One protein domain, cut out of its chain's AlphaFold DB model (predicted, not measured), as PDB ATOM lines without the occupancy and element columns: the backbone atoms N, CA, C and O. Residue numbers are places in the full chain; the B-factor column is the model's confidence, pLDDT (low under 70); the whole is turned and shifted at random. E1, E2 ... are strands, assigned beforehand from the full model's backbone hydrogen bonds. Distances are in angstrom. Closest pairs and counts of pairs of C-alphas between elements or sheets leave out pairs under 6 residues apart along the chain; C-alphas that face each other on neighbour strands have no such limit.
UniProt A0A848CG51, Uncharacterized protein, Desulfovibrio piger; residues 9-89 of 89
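AT A GLANCE: This is residues 9 to 89 of the 89 residues of an uncharacterized protein of Desulfovibrio piger (UniProt A0A848CG51). Picture one twisted sheet of five strands, with a long, bent hairpin, E1 and E2, along one side and the shorter strands E3, E4 and E5 turned across it. A long loop, residues 41 to 58, swings from the end of E2 back to the start of E3. The printed part has 81 residues, no named helix and the strands E1 to E5 in chain order; the class is all strand, and the antiparallel sheet runs E2, E1, E3, E4, E5. It is compact, with a radius of gyration of the C-alphas of 13.4 A and spans of 38 by 26 by 20 A.

HOW THE PARTS SIT: Start with E1, residues 9 to 21, which bends by 71 degrees at residue 17. Its hairpin partner E2, residues 27 to 40, bends by 92 degrees at residue 37; look for N 10 and O 38, 2.9 A apart. On E1's other side find E3, residues 59 to 64, antiparallel at 133 degrees, with N 12 and O 62 at 2.8 A. E3, E4, residues 70 to 77, and E5, residues 84 to 88, form a meander, each strand the antiparallel neighbour of the one before. Check N 61 and O 73, 2.8 A, then N 85 and O 76, 2.8 A. E2 and E5 are the edge strands, and they are apart.

IN THESE COORDINATES: Find C-alpha 9 at (4.247, -23.065, -35.722); from there E1 runs 29.6 A to C-alpha 21. E2 covers 27.0 A, E3 17.7 A and E4 22.8 A. E5 runs 13.5 A to C-alpha 88 at (-5.988, -36.500, -30.895).

THE WHOLE: The C-alphas of Asp 23 and Glu 43 are the two farthest apart, at 42.5 A. The printed part has no cut, the link from E2 to E3 is long, and no printed residue is under 70 in pLDDT.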
ATOM      1  N   LYS A   9       4.803 -24.385 -35.385       95.25
ATOM      2  CA  LYS A   9       4.247 -23.065 -35.722       95.25
ATOM      3  C   LYS A   9       2.815 -22.917 -35.228       95.25
ATOM      4  O   LYS A   9       2.093 -23.901 -35.106       95.25
ATOM      5  N   ASN A  10       2.394 -21.671 -35.018       96.81
ATOM      6  CA  ASN A  10       1.029 -21.316 -34.622       96.81
ATOM      7  C   ASN A  10       0.548 -22.135 -33.410       96.81
ATOM      8  O   ASN A  10      -0.530 -22.728 -33.428       96.81
ATOM      9  N   PHE A  11       1.408 -22.230 -32.393       96.31
ATOM     10  CA  PHE A  11       1.135 -23.008 -31.196       96.31
ATOM     11  C   PHE A  11       0.092 -22.293 -30.341       96.31
ATOM     12  O   PHE A  11       0.214 -21.096 -30.080       96.31
ATOM     13  N   LYS A  12      -0.908 -23.031 -29.868       98.00
ATOM     14  CA  LYS A  12      -1.987 -22.514 -29.028       98.00
ATOM     15  C   LYS A  12      -2.267 -23.456 -27.873       98.00
ATOM     16  O   LYS A  12      -2.238 -24.672 -28.050       98.00
ATOM     17  N   VAL A  13      -2.602 -22.870 -26.728       97.94
ATOM     18  CA  VAL A  13      -3.254 -23.561 -25.613       97.94
ATOM     19  C   VAL A  13      -4.739 -23.254 -25.689       97.94
ATOM     20  O   VAL A  13      -5.137 -22.097 -25.846       97.94
ATOM     21  N   LEU A  14      -5.550 -24.295 -25.590       98.06
ATOM     22  CA  LEU A  14      -6.989 -24.245 -25.766       98.06
ATOM     23  C   LEU A  14      -7.676 -24.627 -24.462       98.06
ATOM     24  O   LEU A  14      -7.273 -25.585 -23.803       98.06
ATOM     25  N   LYS A  15      -8.752 -23.922 -24.135       97.06
ATOM     26  CA  LYS A  15      -9.802 -24.428 -23.260       97.06
ATOM     27  C   LYS A  15     -10.764 -25.247 -24.106       97.06
ATOM     28  O   LYS A  15     -11.118 -24.832 -25.210       97.06
ATOM     29  N   LEU A  16     -11.174 -26.394 -23.587       97.00
ATOM     30  CA  LEU A  16     -12.088 -27.316 -24.244       97.00
ATOM     31  C   LEU A  16     -13.415 -27.364 -23.490       97.00
ATOM     32  O   LEU A  16     -13.465 -27.255 -22.263       97.00
ATOM     33  N   SER A  17     -14.508 -27.523 -24.223       95.88
ATOM     34  CA  SER A  17     -15.819 -27.831 -23.654       95.88
ATOM     35  C   SER A  17     -16.514 -28.843 -24.550       95.88
ATOM     36  O   SER A  17     -16.644 -28.604 -25.753       95.88
ATOM     37  N   ILE A  18     -16.918 -29.977 -23.971       94.56
ATOM     38  CA  ILE A  18     -17.616 -31.041 -24.696       94.56
ATOM     39  C   ILE A  18     -18.938 -30.487 -25.219       94.56
ATOM     40  O   ILE A  18     -19.720 -29.914 -24.463       94.56
ATOM     41  N   THR A  19     -19.171 -30.660 -26.513       96.25
ATOM     42  CA  THR A  19     -20.432 -30.292 -27.164       96.25
ATOM     43  C   THR A  19     -21.263 -31.505 -27.537       96.25
ATOM     44  O   THR A  19     -22.478 -31.384 -27.638       96.25
ATOM     45  N   ASP A  20     -20.615 -32.648 -27.762       95.69
ATOM     46  CA  ASP A  20     -21.259 -33.899 -28.149       95.69
ATOM     47  C   ASP A  20     -20.353 -35.092 -27.816       95.69
ATOM     48  O   ASP A  20     -19.132 -34.932 -27.709       95.69
ATOM     49  N   VAL A  21     -20.942 -36.276 -27.668       94.00
ATOM     50  CA  VAL A  21     -20.231 -37.549 -27.516       94.00
ATOM     51  C   VAL A  21     -20.954 -38.581 -28.368       94.00
ATOM     52  O   VAL A  21     -22.144 -38.812 -28.164       94.00
ATOM     53  N   ASP A  22     -20.238 -39.188 -29.312       94.50
ATOM     54  CA  ASP A  22     -20.830 -40.192 -30.194       94.50
ATOM     55  C   ASP A  22     -21.041 -41.550 -29.496       94.50
ATOM     56  O   ASP A  22     -20.579 -41.786 -28.375       94.50
ATOM     57  N   ASP A  23     -21.708 -42.475 -30.190       95.44
ATOM     58  CA  ASP A  23     -22.009 -43.822 -29.683       95.44
ATOM     59  C   ASP A  23     -20.753 -44.657 -29.351       95.44
ATOM     60  O   ASP A  23     -20.842 -45.653 -28.633       95.44
ATOM     61  N   ASN A  24     -19.576 -44.259 -29.849       93.19
ATOM     62  CA  ASN A  24     -18.293 -44.904 -29.561       93.19
ATOM     63  C   ASN A  24     -17.531 -44.211 -28.419       93.19
ATOM     64  O   ASN A  24     -16.395 -44.584 -28.123       93.19
ATOM     65  N   GLY A  25     -18.125 -43.196 -27.786       87.38
ATOM     66  CA  GLY A  25     -17.504 -42.420 -26.719       87.38
ATOM     67  C   GLY A  25     -16.512 -41.363 -27.210       87.38
ATOM     68  O   GLY A  25     -15.764 -40.815 -26.397       87.38
ATOM     69  N   LYS A  26     -16.472 -41.050 -28.513       90.50
ATOM     70  CA  LYS A  26     -15.619 -39.977 -29.032       90.50
ATOM     71  C   LYS A  26     -16.279 -38.626 -28.769       90.50
ATOM     72  O   LYS A  26     -17.341 -38.317 -29.304       90.50
ATOM     73  N   ALA A  27     -15.611 -37.798 -27.974       91.75
ATOM     74  CA  ALA A  27     -16.067 -36.446 -27.683       91.75
ATOM     75  C   ALA A  27     -15.746 -35.464 -28.823       91.75
ATOM     76  O   ALA A  27     -14.647 -35.459 -29.382       91.75
ATOM     77  N   THR A  28     -16.697 -34.575 -29.100       94.94
ATOM     78  CA  THR A  28     -16.498 -33.358 -29.893       94.94
ATOM     79  C   THR A  28     -16.361 -32.172 -28.947       94.94
ATOM     80  O   THR A  28     -17.109 -32.047 -27.976       94.94
ATOM     81  N   PHE A  29     -15.415 -31.279 -29.242       96.12
ATOM     82  CA  PHE A  29     -15.099 -30.134 -28.393       96.12
ATOM     83  C   PHE A  29     -15.307 -28.809 -29.125       96.12
ATOM     84  O   PHE A  29     -14.799 -28.604 -30.231       96.12
ATOM     85  N   SER A  30     -15.951 -27.865 -28.444       97.19
ATOM     86  CA  SER A  30     -15.755 -26.439 -28.712       97.19
ATOM     87  C   SER A  30     -14.452 -25.972 -28.067       97.19
ATOM     88  O   SER A  30     -14.007 -26.539 -27.063       97.19
ATOM     89  N   THR A  31     -13.815 -24.959 -28.661       97.88
ATOM     90  CA  THR A  31     -12.503 -24.485 -28.209       97.88
ATOM     91  C   THR A  31     -12.428 -22.977 -28.085       97.88
ATOM     92  O   THR A  31     -12.857 -22.262 -28.986       97.88
ATOM     93  N   GLU A  32     -11.790 -22.522 -27.013       98.31
ATOM     94  CA  GLU A  32     -11.447 -21.124 -26.750       98.31
ATOM     95  C   GLU A  32      -9.923 -21.013 -26.593       98.31
ATOM     96  O   GLU A  32      -9.296 -21.853 -25.945       98.31
ATOM     97  N   GLU A  33      -9.304 -20.005 -27.207       98.19
ATOM     98  CA  GLU A  33      -7.856 -19.796 -27.116       98.19
ATOM     99  C   GLU A  33      -7.491 -19.132 -25.788       98.19
ATOM    100  O   GLU A  33      -7.918 -18.016 -25.505       98.19
ATOM    101  N   LEU A  34      -6.664 -19.803 -24.986       97.88
ATOM    102  CA  LEU A  34      -6.144 -19.255 -23.729       97.88
ATOM    103  C   LEU A  34      -4.796 -18.559 -23.919       97.88
ATOM    104  O   LEU A  34      -4.451 -17.638 -23.183       97.88
ATOM    105  N   TYR A  35      -4.004 -19.040 -24.876       97.56
ATOM    106  CA  TYR A  35      -2.659 -18.548 -25.132       97.56
ATOM    107  C   TYR A  35      -2.208 -18.924 -26.541       97.56
ATOM    108  O   TYR A  35      -2.577 -19.987 -27.046       97.56
ATOM    109  N   ALA A  36      -1.366 -18.089 -27.153       97.31
ATOM    110  CA  ALA A  36      -0.821 -18.334 -28.480       97.31
ATOM    111  C   ALA A  36       0.641 -17.887 -28.597       97.31
ATOM    112  O   ALA A  36       1.056 -16.874 -28.035       97.31
ATOM    113  N   LEU A  37       1.410 -18.642 -29.382       95.56
ATOM    114  CA  LEU A  37       2.775 -18.332 -29.789       95.56
ATOM    115  C   LEU A  37       2.927 -18.556 -31.297       95.56
ATOM    116  O   LEU A  37       2.553 -19.619 -31.798       95.56
ATOM    117  N   PRO A  38       3.557 -17.624 -32.037       95.75
ATOM    118  CA  PRO A  38       3.845 -17.832 -33.455       95.75
ATOM    119  C   PRO A  38       4.693 -19.082 -33.708       95.75
ATOM    120  O   PRO A  38       4.510 -19.774 -34.710       95.75
ATOM    121  N   THR A  39       5.629 -19.384 -32.807       93.50
ATOM    122  CA  THR A  39       6.468 -20.584 -32.856       93.50
ATOM    123  C   THR A  39       6.851 -20.999 -31.438       93.50
ATOM    124  O   THR A  39       7.241 -20.152 -30.635       93.50
ATOM    125  N   LEU A  40       6.735 -22.291 -31.135       93.06
ATOM    126  CA  LEU A  40       7.236 -22.904 -29.905       93.06
ATOM    127  C   LEU A  40       8.473 -23.731 -30.258       93.06
ATOM    128  O   LEU A  40       8.377 -24.612 -31.110       93.06
ATOM    129  N   THR A  41       9.614 -23.451 -29.627       90.69
ATOM    130  CA  THR A  41      10.885 -24.138 -29.908       90.69
ATOM    131  C   THR A  41      11.433 -24.837 -28.661       90.69
ATOM    132  O   THR A  41      11.113 -24.418 -27.544       90.69
ATOM    133  N   PRO A  42      12.269 -25.879 -28.818       86.94
ATOM    134  CA  PRO A  42      12.892 -26.569 -27.686       86.94
ATOM    135  C   PRO A  42      13.744 -25.662 -26.781       86.94
ATOM    136  O   PRO A  42      13.801 -25.878 -25.575       86.94
ATOM    137  N   GLU A  43      14.377 -24.624 -27.334       90.62
ATOM    138  CA  GLU A  43      15.253 -23.689 -26.607       90.62
ATOM    139  C   GLU A  43      14.469 -22.727 -25.706       90.62
ATOM    140  O   GLU A  43      15.021 -22.155 -24.766       90.62
ATOM    141  N   ARG A  44      13.176 -22.539 -25.991       88.62
ATOM    142  CA  ARG A  44      12.267 -21.708 -25.203       88.62
ATOM    143  C   ARG A  44      11.027 -22.523 -24.820       88.62
ATOM    144  O   ARG A  44       9.961 -22.325 -25.411       88.62
ATOM    145  N   PRO A  45      11.152 -23.431 -23.835       87.44
ATOM    146  CA  PRO A  45      10.050 -24.286 -23.428       87.44
ATOM    147  C   PRO A  45       8.913 -23.473 -22.805       87.44
ATOM    148  O   PRO A  45       9.125 -22.433 -22.176       87.44
ATOM    149  N   LEU A  46       7.693 -23.984 -22.956       90.38
ATOM    150  CA  LEU A  46       6.498 -23.453 -22.315       90.38
ATOM    151  C   LEU A  46       6.132 -24.336 -21.122       90.38
ATOM    152  O   LEU A  46       5.960 -25.543 -21.274       90.38
ATOM    153  N   VAL A  47       5.981 -23.726 -19.949       91.81
ATOM    154  CA  VAL A  47       5.490 -24.398 -18.740       91.81
ATOM    155  C   VAL A  47       4.034 -24.007 -18.528       91.81
ATOM    156  O   VAL A  47       3.709 -22.821 -18.519       91.81
ATOM    157  N   LEU A  48       3.161 -25.001 -18.357       91.12
ATOM    158  CA  LEU A  48       1.729 -24.804 -18.132       91.12
ATOM    159  C   LEU A  48       1.350 -25.286 -16.732       91.12
ATOM    160  O   LEU A  48       1.537 -26.456 -16.406       91.12
ATOM    161  N   GLY A  49       0.792 -24.388 -15.922       91.94
ATOM    162  CA  GLY A  49       0.072 -24.752 -14.704       91.94
ATOM    163  C   GLY A  49      -1.404 -24.941 -15.033       91.94
ATOM    164  O   GLY A  49      -2.025 -24.034 -15.584       91.94
ATOM    165  N   MET A  50      -1.962 -26.109 -14.722       90.38
ATOM    166  CA  MET A  50      -3.358 -26.439 -15.011       90.38
ATOM    167  C   MET A  50      -3.978 -27.264 -13.886       90.38
ATOM    168  O   MET A  50      -3.269 -27.900 -13.107       90.38
ATOM    169  N   THR A  51      -5.305 -27.246 -13.807       89.81
ATOM    170  CA  THR A  51      -6.077 -27.987 -12.804       89.81
ATOM    171  C   THR A  51      -7.007 -28.965 -13.504       89.81
ATOM    172  O   THR A  51      -7.845 -28.555 -14.301       89.81
ATOM    173  N   PHE A  52      -6.875 -30.253 -13.199       86.56
ATOM    174  CA  PHE A  52      -7.735 -31.292 -13.758       86.56
ATOM    175  C   PHE A  52      -8.956 -31.495 -12.857       86.56
ATOM    176  O   PHE A  52      -8.824 -31.857 -11.687       86.56
ATOM    177  N   PHE A  53     -10.147 -31.233 -13.396       84.38
ATOM    178  CA  PHE A  53     -11.416 -31.450 -12.704       84.38
ATOM    179  C   PHE A  53     -12.037 -32.768 -13.170       84.38
ATOM    180  O   PHE A  53     -12.717 -32.818 -14.193       84.38
ATOM    181  N   GLY A  54     -11.795 -33.840 -12.417       85.81
ATOM    182  CA  GLY A  54     -12.256 -35.176 -12.792       85.81
ATOM    183  C   GLY A  54     -11.597 -35.676 -14.081       85.81
ATOM    184  O   GLY A  54     -10.473 -35.297 -14.395       85.81
ATOM    185  N   SER A  55     -12.304 -36.535 -14.816       83.81
ATOM    186  CA  SER A  55     -11.797 -37.226 -16.010       83.81
ATOM    187  C   SER A  55     -12.171 -36.555 -17.335       83.81
ATOM    188  O   SER A  55     -11.898 -37.096 -18.400       83.81
ATOM    189  N   THR A  56     -12.861 -35.412 -17.303       88.88
ATOM    190  CA  THR A  56     -13.225 -34.694 -18.529       88.88
ATOM    191  C   THR A  56     -12.048 -33.828 -18.990       88.88
ATOM    192  O   THR A  56     -11.546 -33.026 -18.197       88.88
ATOM    193  N   PRO A  57     -11.620 -33.912 -20.262       92.19
ATOM    194  CA  PRO A  57     -10.581 -33.032 -20.778       92.19
ATOM    195  C   PRO A  57     -11.068 -31.582 -20.866       92.19
ATOM    196  O   PRO A  57     -12.042 -31.277 -21.557       92.19
ATOM    197  N   HIS A  58     -10.361 -30.677 -20.190       94.94
ATOM    198  CA  HIS A  58     -10.666 -29.238 -20.168       94.94
ATOM    199  C   HIS A  58      -9.641 -28.394 -20.927       94.94
ATOM    200  O   HIS A  58      -9.894 -27.222 -21.213       94.94
ATOM    201  N   TYR A  59      -8.489 -28.976 -21.257       96.50
ATOM    202  CA  TYR A  59      -7.389 -28.281 -21.907       96.50
ATOM    203  C   TYR A  59      -6.892 -29.060 -23.113       96.50
ATOM    204  O   TYR A  59      -6.903 -30.289 -23.133       96.50
ATOM    205  N   GLY A  60      -6.424 -28.330 -24.115       96.69
ATOM    206  CA  GLY A  60      -5.802 -28.901 -25.293       96.69
ATOM    207  C   GLY A  60      -4.706 -28.014 -25.849       96.69
ATOM    208  O   GLY A  60      -4.500 -26.883 -25.408       96.69
ATOM    209  N   ILE A  61      -4.013 -28.535 -26.850       96.88
ATOM    210  CA  ILE A  61      -3.044 -27.795 -27.648       96.88
ATOM    211  C   ILE A  61      -3.373 -27.934 -29.124       96.88
ATOM    212  O   ILE A  61      -3.899 -28.956 -29.571       96.88
ATOM    213  N   SER A  62      -3.019 -26.913 -29.896       97.12
ATOM    214  CA  SER A  62      -3.000 -27.010 -31.350       97.12
ATOM    215  C   SER A  62      -1.775 -26.343 -31.936       97.12
ATOM    216  O   SER A  62      -1.323 -25.330 -31.411       97.12
ATOM    217  N   PHE A  63      -1.269 -26.881 -33.035       96.19
ATOM    218  CA  PHE A  63      -0.142 -26.314 -33.766       96.19
ATOM    219  C   PHE A  63      -0.153 -26.804 -35.216       96.19
ATOM    220  O   PHE A  63      -0.912 -27.705 -35.577       96.19
ATOM    221  N   LEU A  64       0.697 -26.198 -36.036       95.12
ATOM    222  CA  LEU A  64       1.035 -26.682 -37.368       95.12
ATOM    223  C   LEU A  64       2.295 -27.540 -37.281       95.12
ATOM    224  O   LEU A  64       3.307 -27.095 -36.725       95.12
ATOM    225  N   ASP A  65       2.223 -28.756 -37.815       89.44
ATOM    226  CA  ASP A  65       3.392 -29.621 -37.952       89.44
ATOM    227  C   ASP A  65       4.312 -29.170 -39.106       89.44
ATOM    228  O   ASP A  65       4.087 -28.151 -39.764       89.44
ATOM    229  N   GLU A  66       5.375 -29.935 -39.359       88.00
ATOM    230  CA  GLU A  66       6.357 -29.648 -40.413       88.00
ATOM    231  C   GLU A  66       5.751 -29.630 -41.827       88.00
ATOM    232  O   GLU A  66       6.287 -28.971 -42.718       88.00
ATOM    233  N   LYS A  67       4.619 -30.315 -42.035       90.25
ATOM    234  CA  LYS A  67       3.877 -30.343 -43.301       90.25
ATOM    235  C   LYS A  67       2.837 -29.223 -43.393       90.25
ATOM    236  O   LYS A  67       2.188 -29.082 -44.426       90.25
ATOM    237  N   GLY A  68       2.683 -28.419 -42.338       90.94
ATOM    238  CA  GLY A  68       1.652 -27.392 -42.241       90.94
ATOM    239  C   GLY A  68       0.266 -27.949 -41.912       90.94
ATOM    240  O   GLY A  68      -0.722 -27.246 -42.106       90.94
ATOM    241  N   GLU A  69       0.167 -29.187 -41.420       93.62
ATOM    242  CA  GLU A  69      -1.106 -29.768 -41.001       93.62
ATOM    243  C   GLU A  69      -1.460 -29.327 -39.580       93.62
ATOM    244  O   GLU A  69      -0.628 -29.355 -38.670       93.62
ATOM    245  N   HIS A  70      -2.730 -28.974 -39.370       94.44
ATOM    246  CA  HIS A  70      -3.247 -28.703 -38.035       94.44
ATOM    247  C   HIS A  70      -3.293 -29.991 -37.216       94.44
ATOM    248  O   HIS A  70      -4.041 -30.918 -37.528       94.44
ATOM    249  N   LYS A  71      -2.532 -30.024 -36.125       95.62
ATOM    250  CA  LYS A  71      -2.641 -31.054 -35.096       95.62
ATOM    251  C   LYS A  71      -3.358 -30.479 -33.889       95.62
ATOM    252  O   LYS A  71      -3.093 -29.343 -33.494       95.62
ATOM    253  N   ARG A  72      -4.273 -31.258 -33.319       96.25
ATOM    254  CA  ARG A  72      -5.051 -30.898 -32.133       96.25
ATOM    255  C   ARG A  72      -5.043 -32.079 -31.184       96.25
ATOM    256  O   ARG A  72      -5.277 -33.208 -31.608       96.25
ATOM    257  N   PHE A  73      -4.748 -31.800 -29.924       95.69
ATOM    258  CA  PHE A  73      -4.735 -32.802 -28.871       95.69
ATOM    259  C   PHE A  73      -5.404 -32.238 -27.634       95.69
ATOM    260  O   PHE A  73      -5.165 -31.076 -27.296       95.69
ATOM    261  N   PHE A  74      -6.214 -33.038 -26.954       95.56
ATOM    262  CA  PHE A  74      -6.566 -32.734 -25.578       95.56
ATOM    263  C   PHE A  74      -5.485 -33.288 -24.652       95.56
ATOM    264  O   PHE A  74      -4.808 -34.269 -24.978       95.56
ATOM    265  N   ILE A  75      -5.289 -32.600 -23.533       94.44
ATOM    266  CA  ILE A  75      -4.365 -32.997 -22.480       94.44
ATOM    267  C   ILE A  75      -5.182 -33.738 -21.436       94.44
ATOM    268  O   ILE A  75      -6.163 -33.197 -20.924       94.44
ATOM    269  N   ASP A  76      -4.757 -34.951 -21.120       91.62
ATOM    270  CA  ASP A  76      -5.376 -35.774 -20.091       91.62
ATOM    271  C   ASP A  76      -4.319 -36.298 -19.116       91.62
ATOM    272  O   ASP A  76      -3.117 -36.271 -19.404       91.62
ATOM    273  N   GLN A  77      -4.774 -36.766 -17.962       91.75
ATOM    274  CA  GLN A  77      -3.940 -37.430 -16.977       91.75
ATOM    275  C   GLN A  77      -4.441 -38.854 -16.760       91.75
ATOM    276  O   GLN A  77      -5.586 -39.080 -16.382       91.75
ATOM    277  N   SER A  78      -3.552 -39.822 -16.967       89.44
ATOM    278  CA  SER A  78      -3.819 -41.223 -16.664       89.44
ATOM    279  C   SER A  78      -4.201 -41.386 -15.192       89.44
ATOM    280  O   SER A  78      -3.439 -41.015 -14.299       89.44
ATOM    281  N   GLY A  79      -5.370 -41.974 -14.936       88.12
ATOM    282  CA  GLY A  79      -5.806 -42.323 -13.582       88.12
ATOM    283  C   GLY A  79      -5.031 -43.492 -12.961       88.12
ATOM    284  O   GLY A  79      -5.097 -43.671 -11.751       88.12
ATOM    285  N   GLU A  80      -4.303 -44.269 -13.769       92.69
ATOM    286  CA  GLU A  80      -3.510 -45.419 -13.308       92.69
ATOM    287  C   GLU A  80      -2.190 -44.967 -12.668       92.69
ATOM    288  O   GLU A  80      -1.836 -45.398 -11.575       92.69
ATOM    289  N   ASP A  81      -1.459 -44.078 -13.347       93.94
ATOM    290  CA  ASP A  81      -0.076 -43.729 -12.995       93.94
ATOM    291  C   ASP A  81       0.201 -42.217 -12.955       93.94
ATOM    292  O   ASP A  81       1.328 -41.792 -12.696       93.94
ATOM    293  N   GLY A  82      -0.809 -41.382 -13.211       89.44
ATOM    294  CA  GLY A  82      -0.671 -39.926 -13.219       89.44
ATOM    295  C   GLY A  82       0.107 -39.370 -14.414       89.44
ATOM    296  O   GLY A  82       0.419 -38.175 -14.420       89.44
ATOM    297  N   SER A  83       0.434 -40.191 -15.417       91.81
ATOM    298  CA  SER A  83       1.146 -39.744 -16.614       91.81
ATOM    299  C   SER A  83       0.312 -38.766 -17.448       91.81
ATOM    300  O   SER A  83      -0.913 -38.860 -17.519       91.81
ATOM    301  N   VAL A  84       0.984 -37.809 -18.092       90.69
ATOM    302  CA  VAL A  84       0.333 -36.864 -19.010       90.69
ATOM    303  C   VAL A  84       0.186 -37.506 -20.384       90.69
ATOM    304  O   VAL A  84       1.165 -37.966 -20.980       90.69
ATOM    305  N   LEU A  85      -1.034 -37.474 -20.906       91.69
ATOM    306  CA  LEU A  85      -1.408 -38.010 -22.204       91.69
ATOM    307  C   LEU A  85      -1.794 -36.876 -23.156       91.69
ATOM    308  O   LEU A  85      -2.422 -35.893 -22.767       91.69
ATOM    309  N   LEU A  86      -1.426 -37.039 -24.428       93.56
ATOM    310  CA  LEU A  86      -1.913 -36.212 -25.529       93.56
ATOM    311  C   LEU A  86      -2.732 -37.096 -26.458       93.56
ATOM    312  O   LEU A  86      -2.195 -38.039 -27.043       93.56
ATOM    313  N   VAL A  87      -4.016 -36.782 -26.602       92.75
ATOM    314  CA  VAL A  87      -4.957 -37.591 -27.385       92.75
ATOM    315  C   VAL A  87      -5.565 -36.737 -28.489       92.75
ATOM    316  O   VAL A  87      -6.031 -35.626 -28.239       92.75
ATOM    317  N   ALA A  88      -5.504 -37.230 -29.727       93.62
ATOM    318  CA  ALA A  88      -5.988 -36.500 -30.895       93.62
ATOM    319  C   ALA A  88      -7.523 -36.435 -30.920       93.62
ATOM    320  O   ALA A  88      -8.180 -37.418 -30.571       93.62
ATOM    321  N   PHE A  89      -8.081 -35.307 -31.372       90.69
ATOM    322  CA  PHE A  89      -9.529 -35.117 -31.520       90.69
ATOM    323  C   PHE A  89      -9.902 -34.347 -32.789       90.69
ATOM    324  O   PHE A  89      -9.149 -33.420 -33.175       90.69
TER     325      PHE A  89